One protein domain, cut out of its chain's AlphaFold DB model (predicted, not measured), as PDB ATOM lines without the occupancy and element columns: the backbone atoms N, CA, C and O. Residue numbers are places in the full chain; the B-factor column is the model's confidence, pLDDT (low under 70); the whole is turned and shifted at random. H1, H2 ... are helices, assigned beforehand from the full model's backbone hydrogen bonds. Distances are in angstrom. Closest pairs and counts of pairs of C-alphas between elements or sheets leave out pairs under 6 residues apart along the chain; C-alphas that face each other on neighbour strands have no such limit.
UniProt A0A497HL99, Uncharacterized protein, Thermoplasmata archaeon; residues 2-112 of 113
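Overview. This is residues 2 to 112 of the 113 residues of an uncharacterized protein of Thermoplasmata archaeon (UniProt A0A497HL99). This is a compact cluster of crossed helices: H5 lies in the core, H2 and H3 cross it, and H7 packs on it at a steep angle, with H6 packed between H2 and H7. The short H1 and H4 pack on H5 away from H6. The printed part has 111 residues with seven named helices, H1 to H7 in chain order, and no named strand; the class is all helix. The radius of gyration of the C-alphas is 12.7 A, and the spans are 41 by 27 by 23 A, only just elongated.

Along the chain. Find C-alpha 2 at (-1.668, 2.718, 31.867), where H1, residues 2 to 6, begins. H2 takes residues 9 to 28 over 27.4 A. Next come H3, residues 38 to 47, and H4, residues 51 to 54. H5, residues 60 to 76, starts at (7.115, 12.972, 38.442) and covers 24.5 A. H6 takes residues 82 to 91; H7, residues 96 to 111, covers 22.4 A to C-alpha 111 at (-11.844, 0.450, 39.546).

Arrangement. Start at the hub, H5, which touches five helices. H1 touches it, with C-alphas 6 and 66 closest at 4.7 A. H2 touches it with residues 9 to 16 alone, about perpendicular at 77 degrees; C-alphas 9 and 69 are closest, 4.2 A apart. H3 touches it at 77 degrees too, about perpendicular, C-alphas 42 and 64 being closest at 4.8 A. H4 only just touches it, with 3 pairs of C-alphas within 8 A; the closest are 54 and 63, 7.3 A apart. H7 touches H5 at a steep tilt of 54 degrees, the same way, C-alphas 74 and 107 being closest at 6.7 A. H6 touches H2, with C-alphas 23 and 86 closest at 4.9 A, and H7, with 89 and 99 closest at 4.8 A. H2 and H7 are apart. Every O i to N i+4 pair is within hydrogen-bond range in H1, H3, H5 and H7, against 15 of 16 in H2 and 5 of 6 in H6; H4 is too short for one.

Size, cuts and confidence. The two farthest C-alphas, Asn 29 and Arg 57, are 41.1 A apart. The printed part has no cut and no long link, and no printed residue is under 70 in pLDDT.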
ATOM      1  N   LYS A   2      -2.281   1.565  31.174       72.62
ATOM      2  CA  LYS A   2      -1.668   2.718  31.867       72.62
ATOM      3  C   LYS A   2      -1.259   3.863  30.928       72.62
ATOM      4  O   LYS A   2      -1.620   5.001  31.176       72.62
ATOM      5  N   SER A   3      -0.602   3.548  29.808       76.62
ATOM      6  CA  SER A   3      -0.263   4.533  28.764       76.62
ATOM      7  C   SER A   3      -1.496   5.251  28.203       76.62
ATOM      8  O   SER A   3      -1.509   6.469  28.133       76.62
ATOM      9  N   LYS A   4      -2.579   4.509  27.937       86.31
ATOM     10  CA  LYS A   4      -3.865   5.069  27.486       86.31
ATOM     11  C   LYS A   4      -4.554   5.956  28.529       86.31
ATOM     12  O   LYS A   4      -5.420   6.732  28.159       86.31
ATOM     13  N   ILE A   5      -4.244   5.792  29.820       92.12
ATOM     14  CA  ILE A   5      -4.740   6.692  30.872       92.12
ATOM     15  C   ILE A   5      -3.959   8.004  30.828       92.12
ATOM     16  O   ILE A   5      -4.576   9.056  30.818       92.12
ATOM     17  N   ILE A   6      -2.630   7.939  30.718       90.88
ATOM     18  CA  ILE A   6      -1.771   9.129  30.600       90.88
ATOM     19  C   ILE A   6      -2.118   9.946  29.344       90.88
ATOM     20  O   ILE A   6      -2.131  11.166  29.402       90.88
ATOM     21  N   GLU A   7      -2.503   9.305  28.235       94.75
ATOM     22  CA  GLU A   7      -3.009   9.993  27.030       94.75
ATOM     23  C   GLU A   7      -4.279  10.838  27.284       94.75
ATOM     24  O   GLU A   7      -4.581  11.739  26.504       94.75
ATOM     25  N   LEU A   8      -5.027  10.574  28.365       96.25
ATOM     26  CA  LEU A   8      -6.204  11.356  28.763       96.25
ATOM     27  C   LEU A   8      -5.854  12.559  29.655       96.25
ATOM     28  O   LEU A   8      -6.758  13.328  29.973       96.25
ATOM     29  N   SER A   9      -4.592  12.727  30.063       95.81
ATOM     30  CA  SER A   9      -4.150  13.799  30.972       95.81
ATOM     31  C   SER A   9      -4.548  15.188  30.485       95.81
ATOM     32  O   SER A   9      -5.150  15.930  31.241       95.81
ATOM     33  N   GLY A  10      -4.371  15.507  29.199       94.81
ATOM     34  CA  GLY A  10      -4.687  16.845  28.683       94.81
ATOM     35  C   GLY A  10      -6.148  17.281  28.884       94.81
ATOM     36  O   GLY A  10      -6.408  18.434  29.223       94.81
ATOM     37  N   ILE A  11      -7.119  16.371  28.724       97.25
ATOM     38  CA  ILE A  11      -8.530  16.665  29.055       97.25
ATOM     39  C   ILE A  11      -8.821  16.456  30.547       97.25
ATOM     40  O   ILE A  11      -9.711  17.097  31.111       97.25
ATOM     41  N   GLY A  12      -8.059  15.576  31.195       98.12
ATOM     42  CA  GLY A  12      -8.150  15.309  32.620       98.12
ATOM     43  C   GLY A  12      -7.737  16.489  33.484       98.12
ATOM     44  O   GLY A  12      -8.485  16.812  34.397       98.12
ATOM     45  N   ASP A  13      -6.653  17.189  33.158       98.12
ATOM     46  CA  ASP A  13      -6.206  18.411  33.834       98.12
ATOM     47  C   ASP A  13      -7.324  19.463  33.854       98.12
ATOM     48  O   ASP A  13      -7.654  20.031  34.896       98.12
ATOM     49  N   THR A  14      -8.014  19.648  32.723       97.94
ATOM     50  CA  THR A  14      -9.160  20.570  32.644       97.94
ATOM     51  C   THR A  14     -10.282  20.163  33.605       97.94
ATOM     52  O   THR A  14     -10.806  21.008  34.335       97.94
ATOM     53  N   LEU A  15     -10.644  18.874  33.643       98.38
ATOM     54  CA  LEU A  15     -11.667  18.370  34.566       98.38
ATOM     55  C   LEU A  15     -11.224  18.504  36.029       98.38
ATOM     56  O   LEU A  15     -12.012  18.941  36.866       98.38
ATOM     57  N   VAL A  16      -9.982  18.138  36.341       98.56
ATOM     58  CA  VAL A  16      -9.414  18.186  37.691       98.56
ATOM     59  C   VAL A  16      -9.404  19.617  38.215       98.56
ATOM     60  O   VAL A  16      -9.910  19.864  39.310       98.56
ATOM     61  N   ASN A  17      -8.921  20.571  37.421       98.38
ATOM     62  CA  ASN A  17      -8.902  21.984  37.793       98.38
ATOM     63  C   ASN A  17     -10.318  22.550  37.973       98.38
ATOM     64  O   ASN A  17     -10.561  23.330  38.897       98.38
ATOM     65  N   PHE A  18     -11.278  22.129  37.143       98.06
ATOM     66  CA  PHE A  18     -12.679  22.520  37.295       98.06
ATOM     67  C   PHE A  18     -13.285  21.993  38.603       98.06
ATOM     68  O   PHE A  18     -13.813  22.772  39.396       98.06
ATOM     69  N   VAL A  19     -13.159  20.690  38.864       98.25
ATOM     70  CA  VAL A  19     -13.640  20.048  40.096       98.25
ATOM     71  C   VAL A  19     -12.978  20.670  41.326       98.25
ATOM     72  O   VAL A  19     -13.659  20.952  42.312       98.25
ATOM     73  N   TYR A  20     -11.673  20.944  41.268       98.19
ATOM     74  CA  TYR A  20     -10.954  21.569  42.373       98.19
ATOM     75  C   TYR A  20     -11.424  23.006  42.629       98.19
ATOM     76  O   TYR A  20     -11.687  23.382  43.771       98.19
ATOM     77  N   SER A  21     -11.630  23.790  41.567       97.62
ATOM     78  CA  SER A  21     -12.203  25.139  41.666       97.62
ATOM     79  C   SER A  21     -13.601  25.116  42.290       97.62
ATOM     80  O   SER A  21     -13.897  25.933  43.162       97.62
ATOM     81  N   LEU A  22     -14.450  24.159  41.897       97.81
ATOM     82  CA  LEU A  22     -15.781  23.981  42.483       97.81
ATOM     83  C   LEU A  22     -15.724  23.581  43.959       97.81
ATOM     84  O   LEU A  22     -16.493  24.114  44.756       97.81
ATOM     85  N   ALA A  23     -14.815  22.683  44.339       97.69
ATOM     86  CA  ALA A  23     -14.616  22.294  45.733       97.69
ATOM     87  C   ALA A  23     -14.165  23.481  46.590       97.69
ATOM     88  O   ALA A  23     -14.723  23.723  47.659       97.69
ATOM     89  N   PHE A  24     -13.225  24.281  46.087       96.75
ATOM     90  CA  PHE A  24     -12.773  25.485  46.773       96.75
ATOM     91  C   PHE A  24     -13.895  26.521  46.910       96.75
ATOM     92  O   PHE A  24     -14.112  27.059  47.998       96.75
ATOM     93  N   PHE A  25     -14.656  26.765  45.835       96.75
ATOM     94  CA  PHE A  25     -15.831  27.635  45.871       96.75
ATOM     95  C   PHE A  25     -16.851  27.144  46.900       96.75
ATOM     96  O   PHE A  25     -17.296  27.925  47.733       96.75
ATOM     97  N   LYS A  26     -17.174  25.848  46.900       96.69
ATOM     98  CA  LYS A  26     -18.126  25.259  47.842       96.69
ATOM     99  C   LYS A  26     -17.666  25.379  49.297       96.69
ATOM    100  O   LYS A  26     -18.486  25.666  50.162       96.69
ATOM    101  N   ALA A  27     -16.377  25.184  49.569       96.25
ATOM    102  CA  ALA A  27     -15.835  25.242  50.923       96.25
ATOM    103  C   ALA A  27     -15.660  26.674  51.456       96.25
ATOM    104  O   ALA A  27     -15.778  26.905  52.657       96.25
ATOM    105  N   ARG A  28     -15.341  27.638  50.583       93.25
ATOM    106  CA  ARG A  28     -14.940  29.000  50.986       93.25
ATOM    107  C   ARG A  28     -15.918  30.096  50.571       93.25
ATOM    108  O   ARG A  28     -15.770  31.225  51.023       93.25
ATOM    109  N   ASN A  29     -16.896  29.785  49.722       92.56
ATOM    110  CA  ASN A  29     -17.810  30.737  49.084       92.56
ATOM    111  C   ASN A  29     -17.084  31.854  48.301       92.56
ATOM    112  O   ASN A  29     -17.554  32.988  48.221       92.56
ATOM    113  N   VAL A  30     -15.912  31.539  47.730       90.75
ATOM    114  CA  VAL A  30     -15.081  32.470  46.948       90.75
ATOM    115  C   VAL A  30     -14.981  31.976  45.512       90.75
ATOM    116  O   VAL A  30     -14.414  30.913  45.255       90.75
ATOM    117  N   ALA A  31     -15.523  32.746  44.567       87.25
ATOM    118  CA  ALA A  31     -15.455  32.427  43.144       87.25
ATOM    119  C   ALA A  31     -14.035  32.680  42.619       87.25
ATOM    120  O   ALA A  31     -13.649  33.813  42.334       87.25
ATOM    121  N   THR A  32     -13.233  31.622  42.522       88.81
ATOM    122  CA  THR A  32     -11.859  31.694  42.022       88.81
ATOM    123  C   THR A  32     -11.513  30.452  41.211       88.81
ATOM    124  O   THR A  32     -12.014  29.361  41.481       88.81
ATOM    125  N   SER A  33     -10.655  30.623  40.206       91.06
ATOM    126  CA  SER A  33     -10.070  29.497  39.486       91.06
ATOM    127  C   SER A  33      -8.897  28.956  40.293       91.06
ATOM    128  O   SER A  33      -7.981  29.696  40.660       91.06
ATOM    129  N   LYS A  34      -8.927  27.655  40.562       95.69
ATOM    130  CA  LYS A  34      -7.825  26.918  41.163       95.69
ATOM    131  C   LYS A  34      -7.202  25.994  40.134       95.69
ATOM    132  O   LYS A  34      -7.892  25.372  39.329       95.69
ATOM    133  N   ARG A  35      -5.877  25.912  40.196       96.56
ATOM    134  CA  ARG A  35      -5.092  24.901  39.499       96.56
ATOM    135  C   ARG A  35      -4.373  24.070  40.536       96.56
ATOM    136  O   ARG A  35      -3.773  24.640  41.447       96.56
ATOM    137  N   VAL A  36      -4.467  22.755  40.411       96.50
ATOM    138  CA  VAL A  36      -3.688  21.851  41.254       96.50
ATOM    139  C   VAL A  36      -2.268  21.766  40.699       96.50
ATOM    140  O   VAL A  36      -2.060  21.812  39.490       96.50
ATOM    141  N   SER A  37      -1.266  21.689  41.571       97.25
ATOM    142  CA  SER A  37       0.117  21.514  41.123       97.25
ATOM    143  C   SER A  37       0.434  20.040  40.846       97.25
ATOM    144  O   SER A  37      -0.042  19.145  41.548       97.25
ATOM    145  N   ASN A  38       1.332  19.772  39.894       96.31
ATOM    146  CA  ASN A  38       1.804  18.406  39.630       96.31
ATOM    147  C   ASN A  38       2.470  17.770  40.861       96.31
ATOM    148  O   ASN A  38       2.467  16.551  40.988       96.31
ATOM    149  N   ASP A  39       3.046  18.566  41.772       97.81
ATOM    150  CA  ASP A  39       3.593  18.049  43.033       97.81
ATOM    151  C   ASP A  39       2.509  17.442  43.923       97.81
ATOM    152  O   ASP A  39       2.685  16.340  44.444       97.81
ATOM    153  N   VAL A  40       1.368  18.122  44.033       98.50
ATOM    154  CA  VAL A  40       0.222  17.648  44.809       98.50
ATOM    155  C   VAL A  40      -0.304  16.339  44.238       98.50
ATOM    156  O   VAL A  40      -0.433  15.363  44.974       98.50
ATOM    157  N   LEU A  41      -0.533  16.283  42.923       98.25
ATOM    158  CA  LEU A  41      -1.024  15.070  42.264       98.25
ATOM    159  C   LEU A  41      -0.016  13.921  42.343       98.25
ATOM    160  O   LEU A  41      -0.399  12.788  42.631       98.25
ATOM    161  N   TYR A  42       1.273  14.212  42.160       97.69
ATOM    162  CA  TYR A  42       2.339  13.234  42.350       97.69
ATOM    163  C   TYR A  42       2.277  12.622  43.752       97.69
ATOM    164  O   TYR A  42       2.181  11.401  43.885       97.69
ATOM    165  N   ARG A  43       2.276  13.456  44.800       98.25
ATOM    166  CA  ARG A  43       2.234  12.998  46.197       98.25
ATOM    167  C   ARG A  43       0.949  12.235  46.505       98.25
ATOM    168  O   ARG A  43       1.014  11.188  47.143       98.25
ATOM    169  N   ALA A  44      -0.190  12.689  45.989       98.31
ATOM    170  CA  ALA A  44      -1.470  12.013  46.157       98.31
ATOM    171  C   ALA A  44      -1.484  10.604  45.536       98.31
ATOM    172  O   ALA A  44      -2.037   9.660  46.104       98.31
ATOM    173  N   VAL A  45      -0.826  10.416  44.390       97.00
ATOM    174  CA  VAL A  45      -0.660   9.094  43.770       97.00
ATOM    175  C   VAL A  45       0.221   8.168  44.610       97.00
ATOM    176  O   VAL A  45      -0.078   6.974  44.713       97.00
ATOM    177  N   ILE A  46       1.293   8.694  45.214       95.69
ATOM    178  CA  ILE A  46       2.128   7.909  46.135       95.69
ATOM    179  C   ILE A  46       1.293   7.473  47.340       95.69
ATOM    180  O   ILE A  46       1.214   6.280  47.632       95.69
ATOM    181  N   ASN A  47       0.618   8.426  47.981       97.44
ATOM    182  CA  ASN A  47      -0.123   8.200  49.218       97.44
ATOM    183  C   ASN A  47      -1.336   7.274  49.030       97.44
ATOM    184  O   ASN A  47      -1.647   6.492  49.918       97.44
ATOM    185  N   SER A  48      -1.982   7.295  47.859       96.00
ATOM    186  CA  SER A  48      -3.143   6.437  47.551       96.00
ATOM    187  C   SER A  48      -2.784   4.983  47.199       96.00
ATOM    188  O   SER A  48      -3.672   4.163  46.925       96.00
ATOM    189  N   GLY A  49      -1.488   4.644  47.171       92.75
ATOM    190  CA  GLY A  49      -0.991   3.310  46.819       92.75
ATOM    191  C   GLY A  49      -1.053   2.990  45.320       92.75
ATOM    192  O   GLY A  49      -0.902   1.837  44.920       92.75
ATOM    193  N   LEU A  50      -1.272   3.993  44.463       92.88
ATOM    194  CA  LEU A  50      -1.317   3.821  43.005       92.88
ATOM    195  C   LEU A  50       0.082   3.765  42.369       92.88
ATOM    196  O   LEU A  50       0.217   3.376  41.206       92.88
ATOM    197  N   ARG A  51       1.145   4.108  43.109       89.06
ATOM    198  CA  ARG A  51       2.514   4.172  42.570       89.06
ATOM    199  C   ARG A  51       2.992   2.857  41.954       89.06
ATOM    200  O   ARG A  51       3.558   2.866  40.852       89.06
ATOM    201  N   ASP A  52       2.726   1.741  42.625       84.38
ATOM    202  CA  ASP A  52       3.108   0.400  42.160       84.38
ATOM    203  C   ASP A  52       2.337   0.005  40.897       84.38
ATOM    204  O   ASP A  52       2.816  -0.722  40.021       84.38
ATOM    205  N   ARG A  53       1.140   0.572  40.741       81.00
ATOM    206  CA  ARG A  53       0.239   0.317  39.622       81.00
ATOM    207  C   ARG A  53       0.608   1.119  38.388       81.00
ATOM    208  O   ARG A  53       0.163   0.743  37.314       81.00
ATOM    209  N   ILE A  54       1.468   2.127  38.468       80.44
ATOM    210  CA  ILE A  54       1.902   2.940  37.316       80.44
ATOM    211  C   ILE A  54       3.210   2.403  36.705       80.44
ATOM    212  O   ILE A  54       3.397   2.456  35.488       80.44
ATOM    213  N   GLY A  55       4.045   1.748  37.520       77.12
ATOM    214  CA  GLY A  55       5.327   1.150  37.126       77.12
ATOM    215  C   GLY A  55       6.525   2.024  37.503       77.12
ATOM    216  O   GLY A  55       6.465   3.248  37.435       77.12
ATOM    217  N   SER A  56       7.628   1.405  37.931       72.25
ATOM    218  CA  SER A  56       8.741   2.076  38.627       72.25
ATOM    219  C   SER A  56       9.487   3.140  37.814       72.25
ATOM    220  O   SER A  56      10.015   4.070  38.409       72.25
ATOM    221  N   ARG A  57       9.477   3.068  36.478       77.31
ATOM    222  CA  ARG A  57      10.273   3.940  35.590       77.31
ATOM    223  C   ARG A  57       9.610   5.266  35.188       77.31
ATOM    224  O   ARG A  57      10.134   5.930  34.304       77.31
ATOM    225  N   LYS A  58       8.462   5.620  35.772       84.00
ATOM    226  CA  LYS A  58       7.750   6.872  35.469       84.00
ATOM    227  C   LYS A  58       8.296   8.041  36.278       84.00
ATOM    228  O   LYS A  58       8.514   7.892  37.485       84.00
ATOM    229  N   ASP A  59       8.516   9.165  35.602       89.19
ATOM    230  CA  ASP A  59       8.949  10.401  36.247       89.19
ATOM    231  C   ASP A  59       7.790  11.102  36.983       89.19
ATOM    232  O   ASP A  59       6.645  10.644  36.986       89.19
ATOM    233  N   LYS A  60       8.098  12.209  37.663       91.94
ATOM    234  CA  LYS A  60       7.115  12.972  38.442       91.94
ATOM    235  C   LYS A  60       5.956  13.495  37.585       91.94
ATOM    236  O   LYS A  60       4.820  13.481  38.056       91.94
ATOM    237  N   HIS A  61       6.240  13.960  36.368       92.88
ATOM    238  CA  HIS A  61       5.232  14.510  35.468       92.88
ATOM    239  C   HIS A  61       4.301  13.406  34.983       92.88
ATOM    240  O   HIS A  61       3.098  13.510  35.175       92.88
ATOM    241  N   GLU A  62       4.845  12.286  34.511       93.56
ATOM    242  CA  GLU A  62       4.033  11.160  34.037       93.56
ATOM    243  C   GLU A  62       3.143  10.556  35.139       93.56
ATOM    244  O   GLU A  62       2.076  10.003  34.865       93.56
ATOM    245  N   VAL A  63       3.585  10.624  36.398       95.44
ATOM    246  CA  VAL A  63       2.791  10.192  37.556       95.44
ATOM    247  C   VAL A  63       1.639  11.164  37.842       95.44
ATOM    248  O   VAL A  63       0.541  10.706  38.159       95.44
ATOM    249  N   ALA A  64       1.859  12.475  37.711       96.75
ATOM    250  CA  ALA A  64       0.795  13.473  37.828       96.75
ATOM    251  C   ALA A  64      -0.212  13.358  36.668       96.75
ATOM    252  O   ALA A  64      -1.409  13.234  36.920       96.75
ATOM    253  N   ASP A  65       0.273  13.241  35.429       96.81
ATOM    254  CA  ASP A  65      -0.546  13.032  34.227       96.81
ATOM    255  C   ASP A  65      -1.426  11.777  34.358       96.81
ATOM    256  O   ASP A  65      -2.582  11.734  33.927       96.81
ATOM    257  N   PHE A  66      -0.894  10.722  34.985       96.06
ATOM    258  CA  PHE A  66      -1.675   9.530  35.286       96.06
ATOM    259  C   PHE A  66      -2.841   9.826  36.239       96.06
ATOM    260  O   PHE A  66      -3.927   9.290  36.022       96.06
ATOM    261  N   ALA A  67      -2.644  10.648  37.275       97.50
ATOM    262  CA  ALA A  67      -3.712  11.028  38.200       97.50
ATOM    263  C   ALA A  67      -4.847  11.754  37.462       97.50
ATOM    264  O   ALA A  67      -6.012  11.376  37.595       97.50
ATOM    265  N   GLU A  68      -4.495  12.737  36.633       98.38
ATOM    266  CA  GLU A  68      -5.439  13.519  35.826       98.38
ATOM    267  C   GLU A  68      -6.229  12.626  34.873       98.38
ATOM    268  O   GLU A  68      -7.466  12.630  34.851       98.38
ATOM    269  N   GLY A  69      -5.510  11.784  34.129       97.31
ATOM    270  CA  GLY A  69      -6.108  10.830  33.213       97.31
ATOM    271  C   GLY A  69      -6.997   9.808  33.920       97.31
ATOM    272  O   GLY A  69      -8.044   9.427  33.388       97.31
ATOM    273  N   LEU A  70      -6.618   9.358  35.122       97.31
ATOM    274  CA  LEU A  70      -7.383   8.379  35.894       97.31
ATOM    275  C   LEU A  70      -8.691   8.980  36.416       97.31
ATOM    276  O   LEU A  70      -9.735   8.330  36.309       97.31
ATOM    277  N   ILE A  71      -8.655  10.214  36.927       98.31
ATOM    278  CA  ILE A  71      -9.852  10.938  37.377       98.31
ATOM    279  C   ILE A  71     -10.820  11.123  36.207       98.31
ATOM    280  O   ILE A  71     -11.999  10.767  36.310       98.31
ATOM    281  N   PHE A  72     -10.319  11.570  35.054       98.44
ATOM    282  CA  PHE A  72     -11.132  11.697  33.848       98.44
ATOM    283  C   PHE A  72     -11.709  10.364  33.382       98.44
ATOM    284  O   PHE A  72     -12.894  10.264  33.054       98.44
ATOM    285  N   TYR A  73     -10.887   9.315  33.361       97.00
ATOM    286  CA  TYR A  73     -11.325   7.979  32.987       97.00
ATOM    287  C   TYR A  73     -12.462   7.488  33.889       97.00
ATOM    288  O   TYR A  73     -13.464   6.984  33.375       97.00
ATOM    289  N   ALA A  74     -12.325   7.647  35.208       97.81
ATOM    290  CA  ALA A  74     -13.321   7.223  36.183       97.81
ATOM    291  C   ALA A  74     -14.645   7.972  35.999       97.81
ATOM    292  O   ALA A  74     -15.702   7.338  35.931       97.81
ATOM    293  N   TRP A  75     -14.585   9.295  35.824       98.44
ATOM    294  CA  TRP A  75     -15.763  10.111  35.532       98.44
ATOM    295  C   TRP A  75     -16.441   9.695  34.223       98.44
ATOM    296  O   TRP A  75     -17.632   9.381  34.198       98.44
ATOM    297  N   ARG A  76     -15.672   9.569  33.135       97.56
ATOM    298  CA  ARG A  76     -16.180   9.154  31.817       97.56
ATOM    299  C   ARG A  76     -16.834   7.770  31.853       97.56
ATOM    300  O   ARG A  76     -17.764   7.495  31.097       97.56
ATOM    301  N   LYS A  77     -16.340   6.876  32.712       96.88
ATOM    302  CA  LYS A  77     -16.901   5.537  32.935       96.88
ATOM    303  C   LYS A  77     -18.058   5.510  33.934       96.88
ATOM    304  O   LYS A  77     -18.555   4.423  34.209       96.88
ATOM    305  N   LYS A  78     -18.511   6.671  34.421       97.94
ATOM    306  CA  LYS A  78     -19.585   6.823  35.415       97.94
ATOM    307  C   LYS A  78     -19.289   6.104  36.739       97.94
ATOM    308  O   LYS A  78     -20.203   5.668  37.426       97.94
ATOM    309  N   ILE A  79     -18.006   5.959  37.082       98.12
ATOM    310  CA  ILE A  79     -17.543   5.331  38.332       98.12
ATOM    311  C   ILE A  79     -17.592   6.329  39.496       98.12
ATOM    312  O   ILE A  79     -17.775   5.948  40.656       98.12
ATOM    313  N   ILE A  80     -17.416   7.607  39.170       98.19
ATOM    314  CA  ILE A  80     -17.511   8.740  40.080       98.19
ATOM    315  C   ILE A  80     -18.172   9.907  39.337       98.19
ATOM    316  O   ILE A  80     -17.966  10.057  38.129       98.19
ATOM    317  N   SER A  81     -18.992  10.706  40.019       98.62
ATOM    318  CA  SER A  81     -19.593  11.915  39.439       98.62
ATOM    319  C   SER A  81     -18.764  13.161  39.772       98.62
ATOM    320  O   SER A  81     -17.894  13.115  40.641       98.62
ATOM    321  N   ILE A  82     -19.023  14.284  39.093       98.56
ATOM    322  CA  ILE A  82     -18.364  15.563  39.420       98.56
ATOM    323  C   ILE A  82     -18.725  15.990  40.842       98.56
ATOM    324  O   ILE A  82     -17.849  16.393  41.603       98.56
ATOM    325  N   GLU A  83     -20.000  15.863  41.204       98.56
ATOM    326  CA  GLU A  83     -20.526  16.200  42.524       98.56
ATOM    327  C   GLU A  83     -19.816  15.380  43.597       98.56
ATOM    328  O   GLU A  83     -19.339  15.936  44.580       98.56
ATOM    329  N   GLU A  84     -19.664  14.074  43.378       98.56
ATOM    330  CA  GLU A  84     -18.960  13.207  44.315       98.56
ATOM    331  C   GLU A  84     -17.472  13.566  44.440       98.56
ATOM    332  O   GLU A  84     -16.955  13.618  45.555       98.56
ATOM    333  N   CYS A  85     -16.786  13.871  43.331       98.62
ATOM    334  CA  CYS A  85     -15.410  14.362  43.400       98.62
ATOM    335  C   CYS A  85     -15.319  15.638  44.251       98.62
ATOM    336  O   CYS A  85     -14.450  15.735  45.115       98.62
ATOM    337  N   VAL A  86     -16.233  16.592  44.040       98.62
ATOM    338  CA  VAL A  86     -16.303  17.841  44.812       98.62
ATOM    339  C   VAL A  86     -16.520  17.553  46.300       98.62
ATOM    340  O   VAL A  86     -15.766  18.071  47.120       98.62
ATOM    341  N   GLU A  87     -17.486  16.702  46.665       98.62
ATOM    342  CA  GLU A  87     -17.735  16.338  48.070       98.62
ATOM    343  C   GLU A  87     -16.520  15.693  48.738       98.62
ATOM    344  O   GLU A  87     -16.275  15.912  49.925       98.62
ATOM    345  N   ILE A  88     -15.759  14.874  48.007       98.56
ATOM    346  CA  ILE A  88     -14.550  14.251  48.548       98.56
ATOM    347  C   ILE A  88     -13.469  15.307  48.787       98.56
ATOM    348  O   ILE A  88     -12.885  15.326  49.869       98.56
ATOM    349  N   LEU A  89     -13.224  16.196  47.818       98.50
ATOM    350  CA  LEU A  89     -12.190  17.225  47.944       98.50
ATOM    351  C   LEU A  89     -12.498  18.233  49.058       98.50
ATOM    352  O   LEU A  89     -11.592  18.630  49.785       98.50
ATOM    353  N   VAL A  90     -13.768  18.619  49.231       98.19
ATOM    354  CA  VAL A  90     -14.189  19.590  50.258       98.19
ATOM    355  C   VAL A  90     -13.808  19.143  51.671       98.19
ATOM    356  O   VAL A  90     -13.480  19.991  52.498       98.19
ATOM    357  N   LYS A  91     -13.807  17.832  51.953       97.94
ATOM    358  CA  LYS A  91     -13.525  17.300  53.299       97.94
ATOM    359  C   LYS A  91     -12.145  17.689  53.825       97.94
ATOM    360  O   LYS A  91     -12.028  17.931  55.017       97.94
ATOM    361  N   ASN A  92     -11.154  17.781  52.938       97.38
ATOM    362  CA  ASN A  92      -9.764  18.088  53.275       97.38
ATOM    363  C   ASN A  92      -9.217  19.230  52.408       97.38
ATOM    364  O   ASN A  92      -8.057  19.211  52.020       97.38
ATOM    365  N   ILE A  93     -10.041  20.229  52.075       95.69
ATOM    366  CA  ILE A  93      -9.674  21.279  51.106       95.69
ATOM    367  C   ILE A  93      -8.404  22.070  51.481       95.69
ATOM    368  O   ILE A  93      -7.774  22.662  50.609       95.69
ATOM    369  N   ASP A  94      -8.036  22.073  52.764       95.62
ATOM    370  CA  ASP A  94      -6.860  22.768  53.300       95.62
ATOM    371  C   ASP A  94      -5.570  21.942  53.225       95.62
ATOM    372  O   ASP A  94      -4.479  22.503  53.311       95.62
ATOM    373  N   ASP A  95      -5.690  20.631  53.005       97.94
ATOM    374  CA  ASP A  95      -4.588  19.747  52.638       97.94
ATOM    375  C   ASP A  95      -4.868  19.172  51.245       97.94
ATOM    376  O   ASP A  95      -5.493  18.122  51.077       97.94
ATOM    377  N   GLU A  96      -4.398  19.884  50.217       98.12
ATOM    378  CA  GLU A  96      -4.612  19.492  48.822       98.12
ATOM    379  C   GLU A  96      -4.107  18.064  48.550       98.12
ATOM    380  O   GLU A  96      -4.744  17.303  47.819       98.12
ATOM    381  N   VAL A  97      -2.983  17.668  49.159       98.62
ATOM    382  CA  VAL A  97      -2.413  16.329  48.972       98.62
ATOM    383  C   VAL A  97      -3.349  15.283  49.560       98.62
ATOM    384  O   VAL A  97      -3.635  14.289  48.890       98.62
ATOM    385  N   GLU A  98      -3.853  15.488  50.773       98.62
ATOM    386  CA  GLU A  98      -4.792  14.562  51.408       98.62
ATOM    387  C   GLU A  98      -6.136  14.505  50.661       98.62
ATOM    388  O   GLU A  98      -6.659  13.418  50.408       98.62
ATOM    389  N   ALA A  99      -6.672  15.653  50.234       98.56
ATOM    390  CA  ALA A  99      -7.906  15.727  49.454       98.56
ATOM    391  C   ALA A  99      -7.819  14.887  48.171       98.56
ATOM    392  O   ALA A  99      -8.675  14.031  47.913       98.56
ATOM    393  N   PHE A 100      -6.756  15.078  47.387       98.62
ATOM    394  CA  PHE A 100      -6.542  14.303  46.169       98.62
ATOM    395  C   PHE A 100      -6.177  12.842  46.455       98.62
ATOM    396  O   PHE A 100      -6.577  11.965  45.688       98.62
ATOM    397  N   THR A 101      -5.495  12.546  47.566       98.69
ATOM    398  CA  THR A 101      -5.232  11.163  48.001       98.69
ATOM    399  C   THR A 101      -6.545  10.413  48.201       98.69
ATOM    400  O   THR A 101      -6.737   9.343  47.623       98.69
ATOM    401  N   ASN A 102      -7.491  11.003  48.936       98.62
ATOM    402  CA  ASN A 102      -8.789  10.393  49.222       98.62
ATOM    403  C   ASN A 102      -9.631  10.176  47.958       98.62
ATOM    404  O   ASN A 102     -10.279   9.136  47.808       98.62
ATOM    405  N   LEU A 103      -9.594  11.129  47.023       98.69
ATOM    406  CA  LEU A 103     -10.249  10.988  45.725       98.69
ATOM    407  C   LEU A 103      -9.662   9.816  44.925       98.69
ATOM    408  O   LEU A 103     -10.402   8.961  44.426       98.69
ATOM    409  N   LEU A 104      -8.334   9.745  44.832       98.25
ATOM    410  CA  LEU A 104      -7.641   8.681  44.112       98.25
ATOM    411  C   LEU A 104      -7.842   7.314  44.768       98.25
ATOM    412  O   LEU A 104      -8.045   6.331  44.056       98.25
ATOM    413  N   GLU A 105      -7.871   7.230  46.098       97.75
ATOM    414  CA  GLU A 105      -8.215   5.997  46.807       97.75
ATOM    415  C   GLU A 105      -9.634   5.522  46.498       97.75
ATOM    416  O   GLU A 105      -9.844   4.329  46.257       97.75
ATOM    417  N   MET A 106     -10.612   6.433  46.488       98.19
ATOM    418  CA  MET A 106     -11.995   6.091  46.157       98.19
ATOM    419  C   MET A 106     -12.084   5.510  44.743       98.19
ATOM    420  O   MET A 106     -12.669   4.443  44.533       98.19
ATOM    421  N   ILE A 107     -11.445   6.172  43.776       97.56
ATOM    422  CA  ILE A 107     -11.384   5.705  42.388       97.56
ATOM    423  C   ILE A 107     -10.671   4.353  42.309       97.56
ATOM    424  O   ILE A 107     -11.174   3.429  41.664       97.56
ATOM    425  N   ARG A 108      -9.534   4.197  42.995       95.44
ATOM    426  CA  ARG A 108      -8.764   2.949  43.041       95.44
ATOM    427  C   ARG A 108      -9.627   1.782  43.520       95.44
ATOM    428  O   ARG A 108      -9.724   0.770  42.828       95.44
ATOM    429  N   ARG A 109     -10.321   1.951  44.652       95.50
ATOM    430  CA  ARG A 109     -11.211   0.932  45.241       95.50
ATOM    431  C   ARG A 109     -12.324   0.508  44.280       95.50
ATOM    432  O   ARG A 109     -12.611  -0.679  44.181       95.50
ATOM    433  N   ARG A 110     -12.922   1.451  43.546       96.00
ATOM    434  CA  ARG A 110     -14.035   1.168  42.616       96.00
ATOM    435  C   ARG A 110     -13.601   0.612  41.266       96.00
ATOM    436  O   ARG A 110     -14.388  -0.042  40.591       96.00
ATOM    437  N   THR A 111     -12.368   0.885  40.849       89.56
ATOM    438  CA  THR A 111     -11.844   0.450  39.546       89.56
ATOM    439  C   THR A 111     -10.999  -0.821  39.622       89.56
ATOM    440  O   THR A 111     -10.662  -1.376  38.578       89.56
ATOM    441  N   GLY A 112     -10.649  -1.290  40.826       83.25
ATOM    442  CA  GLY A 112      -9.762  -2.444  41.031       83.25
ATOM    443  C   GLY A 112      -8.287  -2.159  40.716       83.25
ATOM    444  O   GLY A 112      -7.472  -3.088  40.603       83.25
TER     445      GLY A 112